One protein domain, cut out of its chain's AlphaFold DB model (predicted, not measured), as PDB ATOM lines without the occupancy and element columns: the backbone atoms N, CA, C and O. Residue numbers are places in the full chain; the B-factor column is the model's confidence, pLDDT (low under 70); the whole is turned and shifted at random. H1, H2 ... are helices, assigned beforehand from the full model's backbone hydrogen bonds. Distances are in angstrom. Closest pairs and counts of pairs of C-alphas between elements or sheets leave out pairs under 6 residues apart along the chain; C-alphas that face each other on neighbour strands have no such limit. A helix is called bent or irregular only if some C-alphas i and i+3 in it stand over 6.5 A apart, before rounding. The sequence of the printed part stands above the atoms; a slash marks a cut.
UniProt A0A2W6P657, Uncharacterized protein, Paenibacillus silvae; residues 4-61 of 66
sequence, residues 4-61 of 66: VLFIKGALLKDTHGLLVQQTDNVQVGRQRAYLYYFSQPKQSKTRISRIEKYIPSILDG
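Overview. This is residues 4 to 61 of the 66 residues of an uncharacterized protein of Paenibacillus silvae (UniProt A0A2W6P657). A helical hairpin of H2 and H3 makes one side of this model, its two helices meeting near their tight link, at residues 38 to 39 of H2 and 47 to 51 of H3, and spreading away from it. The short helix H1 and the long stretch of residues 10 to 27 make the other side, with H1 apart from both helices of the hairpin and that stretch leading from H1 to the first residue of H2. The printed part has 58 residues with three named helices, H1, H2 and H3 in that order, and no named strand; its class is all helix. The whole is compact, with a radius of gyration of the C-alphas of 11.5 A, and its C-alphas span 29 by 23 by 17 A.

Arrangement. H1, residues 4 to 9, touches no helix. It is apart from H2, residues 28 to 39. It is only just apart from H3, residues 44 to 59, the closest C-alphas being 8.4 A apart. H2 and H3 touch, and they form a helical hairpin. Their closest C-alphas are those of Phe 38 and Arg 47, 5.5 A apart. H2 touches H3 with residues 38 to 39 alone, and H3 touches H2 with residues 47 to 51 alone. They run opposite ways at a shallow tilt of 25 degrees, with their centres 11.8 A apart. In H2 every O i to N i+4 pair is within hydrogen-bond range, against 10 of 12 in H3 and 0 of 2 in H1, where 1 of 3 O i to N i+3 pairs is within range.

Along the chain. H1 runs from Val 4, with its C-alpha at (47.973, -20.079, -41.819), to Gly 9. It is neither bent nor irregular, but only just: C-alphas 4 and 7 are 6.0 A apart. H2 runs from Val 28, with its C-alpha at (23.067, -30.949, -44.585), to Ser 39, 16.7 A from first to last C-alpha. H3 is the longest helix, from Ser 44 to Leu 59, with its last C-alpha at (33.773, -23.781, -51.611), and measures 22.2 A from first to last C-alpha. H3 is irregular, with C-alphas 53 and 56 lying 7.4 A apart, and it has a kink of 41 degrees near residue 53.

Size, cuts and confidence. The two C-alphas farthest apart are those of Asp 24 and Gln 43, at 31.1 A, and the first and last printed C-alphas, of Val 4 and Gly 61, are 22.7 A apart. The printed part has no cut. The link from H1 to H2 is long, with 18 residues, and the link from H2 to H3 is tight, with 4. The mean pLDDT of the printed part is 70.1, and residues 4 to 28 are under 70.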
ATOM      1  N   VAL A   4      47.438 -18.822 -42.384       45.00
ATOM      2  CA  VAL A   4      47.973 -20.079 -41.819       45.00
ATOM      3  C   VAL A   4      47.579 -20.272 -40.345       45.00
ATOM      4  O   VAL A   4      47.455 -21.401 -39.876       45.00
ATOM      5  N   LEU A   5      47.307 -19.187 -39.611       40.81
ATOM      6  CA  LEU A   5      46.866 -19.261 -38.210       40.81
ATOM      7  C   LEU A   5      45.402 -19.732 -38.075       40.81
ATOM      8  O   LEU A   5      45.011 -20.255 -37.036       40.81
ATOM      9  N   PHE A   6      44.620 -19.598 -39.146       43.28
ATOM     10  CA  PHE A   6      43.193 -19.918 -39.197       43.28
ATOM     11  C   PHE A   6      42.920 -21.433 -39.151       43.28
ATOM     12  O   PHE A   6      42.005 -21.886 -38.469       43.28
ATOM     13  N   ILE A   7      43.769 -22.245 -39.793       47.09
ATOM     14  CA  ILE A   7      43.572 -23.705 -39.882       47.09
ATOM     15  C   ILE A   7      43.936 -24.416 -38.565       47.09
ATOM     16  O   ILE A   7      43.319 -25.419 -38.208       47.09
ATOM     17  N   LYS A   8      44.885 -23.881 -37.781       42.09
ATOM     18  CA  LYS A   8      45.228 -24.435 -36.453       42.09
ATOM     19  C   LYS A   8      44.152 -24.171 -35.388       42.09
ATOM     20  O   LYS A   8      44.054 -24.962 -34.454       42.09
ATOM     21  N   GLY A   9      43.349 -23.112 -35.531       44.06
ATOM     22  CA  GLY A   9      42.273 -22.766 -34.590       44.06
ATOM     23  C   GLY A   9      40.999 -23.599 -34.758       44.06
ATOM     24  O   GLY A   9      40.337 -23.915 -33.779       44.06
ATOM     25  N   ALA A  10      40.682 -24.062 -35.969       45.53
ATOM     26  CA  ALA A  10      39.462 -24.843 -36.214       45.53
ATOM     27  C   ALA A  10      39.460 -26.235 -35.545       45.53
ATOM     28  O   ALA A  10      38.400 -26.820 -35.334       45.53
ATOM     29  N   LEU A  11      40.635 -26.761 -35.177       49.75
ATOM     30  CA  LEU A  11      40.753 -28.004 -34.405       49.75
ATOM     31  C   LEU A  11      40.699 -27.765 -32.878       49.75
ATOM     32  O   LEU A  11      40.582 -28.719 -32.113       49.75
ATOM     33  N   LEU A  12      40.784 -26.507 -32.432       53.50
ATOM     34  CA  LEU A  12      40.831 -26.086 -31.031       53.50
ATOM     35  C   LEU A  12      39.810 -24.961 -30.805       53.50
ATOM     36  O   LEU A  12      40.153 -23.788 -30.801       53.50
ATOM     37  N   LYS A  13      38.550 -25.349 -30.572       45.47
ATOM     38  CA  LYS A  13      37.448 -24.479 -30.116       45.47
ATOM     39  C   LYS A  13      37.113 -23.310 -31.062       45.47
ATOM     40  O   LYS A  13      37.568 -22.183 -30.897       45.47
ATOM     41  N   ASP A  14      36.252 -23.626 -32.025       56.22
ATOM     42  CA  ASP A  14      35.162 -22.795 -32.561       56.22
ATOM     43  C   ASP A  14      35.319 -21.264 -32.420       56.22
ATOM     44  O   ASP A  14      34.549 -20.591 -31.741       56.22
ATOM     45  N   THR A  15      36.360 -20.694 -33.033       52.44
ATOM     46  CA  THR A  15      36.673 -19.259 -32.886       52.44
ATOM     47  C   THR A  15      35.971 -18.380 -33.932       52.44
ATOM     48  O   THR A  15      36.043 -17.160 -33.846       52.44
ATOM     49  N   HIS A  16      35.271 -18.969 -34.912       47.41
ATOM     50  CA  HIS A  16      34.607 -18.224 -35.997       47.41
ATOM     51  C   HIS A  16      33.224 -18.755 -36.420       47.41
ATOM     52  O   HIS A  16      32.675 -18.250 -37.395       47.41
ATOM     53  N   GLY A  17      32.641 -19.761 -35.751       49.09
ATOM     54  CA  GLY A  17      31.315 -20.281 -36.129       49.09
ATOM     55  C   GLY A  17      31.250 -20.880 -37.543       49.09
ATOM     56  O   GLY A  17      30.172 -21.046 -38.108       49.09
ATOM     57  N   LEU A  18      32.401 -21.226 -38.128       52.88
ATOM     58  CA  LEU A  18      32.521 -21.762 -39.492       52.88
ATOM     59  C   LEU A  18      31.895 -23.150 -39.647       52.88
ATOM     60  O   LEU A  18      31.563 -23.548 -40.756       52.88
ATOM     61  N   LEU A  19      31.735 -23.887 -38.544       49.53
ATOM     62  CA  LEU A  19      31.016 -25.163 -38.515       49.53
ATOM     63  C   LEU A  19      29.513 -24.987 -38.230       49.53
ATOM     64  O   LEU A  19      28.780 -25.973 -38.231       49.53
ATOM     65  N   VAL A  20      29.058 -23.749 -37.992       46.09
ATOM     66  CA  VAL A  20      27.651 -23.387 -37.745       46.09
ATOM     67  C   VAL A  20      27.031 -22.661 -38.939       46.09
ATOM     68  O   VAL A  20      25.810 -22.653 -39.077       46.09
ATOM     69  N   GLN A  21      27.826 -22.114 -39.862       44.72
ATOM     70  CA  GLN A  21      27.270 -21.608 -41.110       44.72
ATOM     71  C   GLN A  21      26.914 -22.777 -42.030       44.72
ATOM     72  O   GLN A  21      27.735 -23.302 -42.782       44.72
ATOM     73  N   GLN A  22      25.642 -23.176 -41.960       46.34
ATOM     74  CA  GLN A  22      24.921 -23.681 -43.118       46.34
ATOM     75  C   GLN A  22      25.182 -22.698 -44.261       46.34
ATOM     76  O   GLN A  22      24.587 -21.629 -44.329       46.34
ATOM     77  N   THR A  23      26.147 -23.006 -45.119       47.78
ATOM     78  CA  THR A  23      26.204 -22.381 -46.428       47.78
ATOM     79  C   THR A  23      24.968 -22.887 -47.160       47.78
ATOM     80  O   THR A  23      24.809 -24.098 -47.317       47.78
ATOM     81  N   ASP A  24      24.075 -21.979 -47.557       49.34
ATOM     82  CA  ASP A  24      22.741 -22.277 -48.114       49.34
ATOM     83  C   ASP A  24      22.744 -23.284 -49.287       49.34
ATOM     84  O   ASP A  24      21.715 -23.866 -49.619       49.34
ATOM     85  N   ASN A  25      23.911 -23.552 -49.884       52.34
ATOM     86  CA  ASN A  25      24.097 -24.470 -51.007       52.34
ATOM     87  C   ASN A  25      24.630 -25.870 -50.658       52.34
ATOM     88  O   ASN A  25      24.592 -26.755 -51.515       52.34
ATOM     89  N   VAL A  26      25.123 -26.125 -49.440       53.97
ATOM     90  CA  VAL A  26      25.578 -27.471 -49.056       53.97
ATOM     91  C   VAL A  26      24.499 -28.127 -48.212       53.97
ATOM     92  O   VAL A  26      24.440 -27.965 -46.995       53.97
ATOM     93  N   GLN A  27      23.647 -28.906 -48.880       64.50
ATOM     94  CA  GLN A  27      22.621 -29.739 -48.255       64.50
ATOM     95  C   GLN A  27      23.220 -30.473 -47.044       64.50
ATOM     96  O   GLN A  27      24.287 -31.073 -47.162       64.50
ATOM     97  N   VAL A  28      22.554 -30.439 -45.882       69.25
ATOM     98  CA  VAL A  28      23.067 -30.949 -44.585       69.25
ATOM     99  C   VAL A  28      23.704 -32.349 -44.690       69.25
ATOM    100  O   VAL A  28      24.662 -32.663 -43.979       69.25
ATOM    101  N   GLY A  29      23.231 -33.188 -45.618       70.62
ATOM    102  CA  GLY A  29      23.821 -34.495 -45.926       70.62
ATOM    103  C   GLY A  29      25.275 -34.444 -46.427       70.62
ATOM    104  O   GLY A  29      26.094 -35.256 -45.999       70.62
ATOM    105  N   ARG A  30      25.633 -33.468 -47.268       79.25
ATOM    106  CA  ARG A  30      26.990 -33.290 -47.812       79.25
ATOM    107  C   ARG A  30      27.987 -32.870 -46.730       79.25
ATOM    108  O   ARG A  30      29.079 -33.430 -46.662       79.25
ATOM    109  N   GLN A  31      27.594 -31.969 -45.825       77.25
ATOM    110  CA  GLN A  31      28.440 -31.577 -44.687       77.25
ATOM    111  C   GLN A  31      28.734 -32.771 -43.769       77.25
ATOM    112  O   GLN A  31      29.882 -33.009 -43.390       77.25
ATOM    113  N   ARG A  32      27.708 -33.579 -43.462       81.94
ATOM    114  CA  ARG A  32      27.862 -34.794 -42.647       81.94
ATOM    115  C   ARG A  32      28.824 -35.802 -43.277       81.94
ATOM    116  O   ARG A  32      29.628 -36.391 -42.556       81.94
ATOM    117  N   ALA A  33      28.788 -35.970 -44.600       86.50
ATOM    118  CA  ALA A  33      29.702 -36.862 -45.313       86.50
ATOM    119  C   ALA A  33      31.170 -36.422 -45.168       86.50
ATOM    120  O   ALA A  33      32.031 -37.248 -44.858       86.50
ATOM    121  N   TYR A  34      31.449 -35.124 -45.320       87.12
ATOM    122  CA  TYR A  34      32.791 -34.576 -45.111       87.12
ATOM    123  C   TYR A  34      33.268 -34.742 -43.669       87.12
ATOM    124  O   TYR A  34      34.377 -35.229 -43.448       87.12
ATOM    125  N   LEU A  35      32.428 -34.413 -42.683       85.88
ATOM    126  CA  LEU A  35      32.764 -34.585 -41.266       85.88
ATOM    127  C   LEU A  35      33.099 -36.045 -40.940       85.88
ATOM    128  O   LEU A  35      34.128 -36.320 -40.319       85.88
ATOM    129  N   TYR A  36      32.289 -36.991 -41.421       89.44
ATOM    130  CA  TYR A  36      32.560 -38.416 -41.258       89.44
ATOM    131  C   TYR A  36      33.898 -38.810 -41.904       89.44
ATOM    132  O   TYR A  36      34.757 -39.397 -41.242       89.44
ATOM    133  N   TYR A  37      34.132 -38.414 -43.157       90.31
ATOM    134  CA  TYR A  37      35.358 -38.725 -43.897       90.31
ATOM    135  C   TYR A  37      36.630 -38.135 -43.261       90.31
ATOM    136  O   TYR A  37      37.671 -38.805 -43.204       90.31
ATOM    137  N   PHE A  38      36.562 -36.904 -42.748       88.50
ATOM    138  CA  PHE A  38      37.673 -36.248 -42.055       88.50
ATOM    139  C   PHE A  38      37.901 -36.792 -40.645       88.50
ATOM    140  O   PHE A  38      39.016 -36.680 -40.139       88.50
ATOM    141  N   SER A  39      36.893 -37.410 -40.022       87.06
ATOM    142  CA  SER A  39      37.023 -38.034 -38.699       87.06
ATOM    143  C   SER A  39      37.689 -39.417 -38.724       87.06
ATOM    144  O   SER A  39      38.280 -39.819 -37.725       87.06
ATOM    145  N   GLN A  40      37.668 -40.128 -39.860       90.19
ATOM    146  CA  GLN A  40      38.217 -41.490 -39.955       90.19
ATOM    147  C   GLN A  40      39.722 -41.634 -39.645       90.19
ATOM    148  O   GLN A  40      40.111 -42.618 -39.009       90.19
ATOM    149  N   PRO A  41      40.620 -40.728 -40.081       91.38
ATOM    150  CA  PRO A  41      42.038 -40.856 -39.777       91.38
ATOM    151  C   PRO A  41      42.321 -40.580 -38.298       91.38
ATOM    152  O   PRO A  41      42.054 -39.491 -37.780       91.38
ATOM    153  N   LYS A  42      43.002 -41.525 -37.644       88.50
ATOM    154  CA  LYS A  42      43.486 -41.358 -36.264       88.50
ATOM    155  C   LYS A  42      44.560 -40.265 -36.154       88.50
ATOM    156  O   LYS A  42      44.598 -39.527 -35.172       88.50
ATOM    157  N   GLN A  43      45.400 -40.118 -37.182       89.94
ATOM    158  CA  GLN A  43      46.490 -39.140 -37.212       89.94
ATOM    159  C   GLN A  43      46.002 -37.752 -37.648       89.94
ATOM    160  O   GLN A  43      45.386 -37.597 -38.703       89.94
ATOM    161  N   SER A  44      46.348 -36.727 -36.867       83.44
ATOM    162  CA  SER A  44      45.973 -35.330 -37.126       83.44
ATOM    163  C   SER A  44      46.498 -34.809 -38.466       83.44
ATOM    164  O   SER A  44      45.743 -34.183 -39.205       83.44
ATOM    165  N   LYS A  45      47.745 -35.135 -38.828       86.94
ATOM    166  CA  LYS A  45      48.346 -34.744 -40.117       86.94
ATOM    167  C   LYS A  45      47.526 -35.211 -41.323       86.94
ATOM    168  O   LYS A  45      47.357 -34.472 -42.285       86.94
ATOM    169  N   THR A  46      46.955 -36.413 -41.245       84.75
ATOM    170  CA  THR A  46      46.130 -36.987 -42.314       84.75
ATOM    171  C   THR A  46      44.759 -36.324 -42.380       84.75
ATOM    172  O   THR A  46      44.230 -36.140 -43.473       84.75
ATOM    173  N   ARG A  47      44.188 -35.925 -41.233       86.94
ATOM    174  CA  ARG A  47      42.943 -35.140 -41.207       86.94
ATOM    175  C   ARG A  47      43.130 -33.783 -41.882       86.94
ATOM    176  O   ARG A  47      42.332 -33.429 -42.738       86.94
ATOM    177  N   ILE A  48      44.213 -33.077 -41.554       85.38
ATOM    178  CA  ILE A  48      44.525 -31.755 -42.118       85.38
ATOM    179  C   ILE A  48      44.738 -31.847 -43.633       85.38
ATOM    180  O   ILE A  48      44.075 -31.134 -44.375       85.38
ATOM    181  N   SER A  49      45.556 -32.796 -44.099       90.44
ATOM    182  CA  SER A  49      45.802 -32.984 -45.537       90.44
ATOM    183  C   SER A  49      44.525 -33.325 -46.323       90.44
ATOM    184  O   SER A  49      44.352 -32.863 -47.450       90.44
ATOM    185  N   ARG A  50      43.595 -34.092 -45.731       91.00
ATOM    186  CA  ARG A  50      42.277 -34.336 -46.339       91.00
ATOM    187  C   ARG A  50      41.456 -33.054 -46.421       91.00
ATOM    188  O   ARG A  50      40.909 -32.782 -47.478       91.00
ATOM    189  N   ILE A  51      41.379 -32.272 -45.346       86.50
ATOM    190  CA  ILE A  51      40.634 -31.008 -45.358       86.50
ATOM    191  C   ILE A  51      41.186 -30.097 -46.456       86.50
ATOM    192  O   ILE A  51      40.430 -29.698 -47.332       86.50
ATOM    193  N   GLU A  52      42.502 -29.862 -46.474       87.75
ATOM    194  CA  GLU A  52      43.171 -29.007 -47.463       87.75
ATOM    195  C   GLU A  52      42.883 -29.432 -48.906       87.75
ATOM    196  O   GLU A  52      42.575 -28.589 -49.747       87.75
ATOM    197  N   LYS A  53      42.899 -30.743 -49.182       90.62
ATOM    198  CA  LYS A  53      42.587 -31.290 -50.508       90.62
ATOM    199  C   LYS A  53      41.161 -30.971 -50.968       90.62
ATOM    200  O   LYS A  53      40.945 -30.780 -52.161       90.62
ATOM    201  N   TYR A  54      40.198 -30.939 -50.049       88.38
ATOM    202  CA  TYR A  54      38.774 -30.785 -50.364       88.38
ATOM    203  C   TYR A  54      38.235 -29.361 -50.137       88.38
ATOM    204  O   TYR A  54      37.066 -29.122 -50.429       88.38
ATOM    205  N   ILE A  55      39.064 -28.402 -49.694       85.38
ATOM    206  CA  ILE A  55      38.682 -26.979 -49.584       85.38
ATOM    207  C   ILE A  55      38.043 -26.456 -50.884       85.38
ATOM    208  O   ILE A  55      36.956 -25.887 -50.793       85.38
ATOM    209  N   PRO A  56      38.630 -26.657 -52.084       85.62
ATOM    210  CA  PRO A  56      38.045 -26.126 -53.315       85.62
ATOM    211  C   PRO A  56      36.652 -26.697 -53.601       85.62
ATOM    212  O   PRO A  56      35.747 -25.951 -53.953       85.62
ATOM    213  N   SER A  57      36.456 -28.003 -53.388       83.50
ATOM    214  CA  SER A  57      35.166 -28.676 -53.589       83.50
ATOM    215  C   SER A  57      34.094 -28.173 -52.625       83.50
ATOM    216  O   SER A  57      32.957 -27.958 -53.031       83.50
ATOM    217  N   ILE A  58      34.458 -27.939 -51.361       82.75
ATOM    218  CA  ILE A  58      33.541 -27.410 -50.346       82.75
ATOM    219  C   ILE A  58      33.118 -25.978 -50.694       82.75
ATOM    220  O   ILE A  58      31.943 -25.640 -50.560       82.75
ATOM    221  N   LEU A  59      34.057 -25.150 -51.167       80.94
ATOM    222  CA  LEU A  59      33.773 -23.781 -51.611       80.94
ATOM    223  C   LEU A  59      32.887 -23.746 -52.865       80.94
ATOM    224  O   LEU A  59      32.066 -22.844 -52.997       80.94
ATOM    225  N   ASP A  60      33.013 -24.744 -53.738       82.06
ATOM    226  CA  ASP A  60      32.186 -24.933 -54.939       82.06
ATOM    227  C   ASP A  60      30.835 -25.624 -54.639       82.06
ATOM    228  O   ASP A  60      30.046 -25.904 -55.536       82.06
ATOM    229  N   GLY A  61      30.556 -25.945 -53.370       78.75
ATOM    230  CA  GLY A  61      29.318 -26.608 -52.949       78.75
ATOM    231  C   GLY A  61      29.195 -28.084 -53.362       78.75
ATOM    232  O   GLY A  61      28.114 -28.673 -53.228       78.75
TER     233      GLY A  61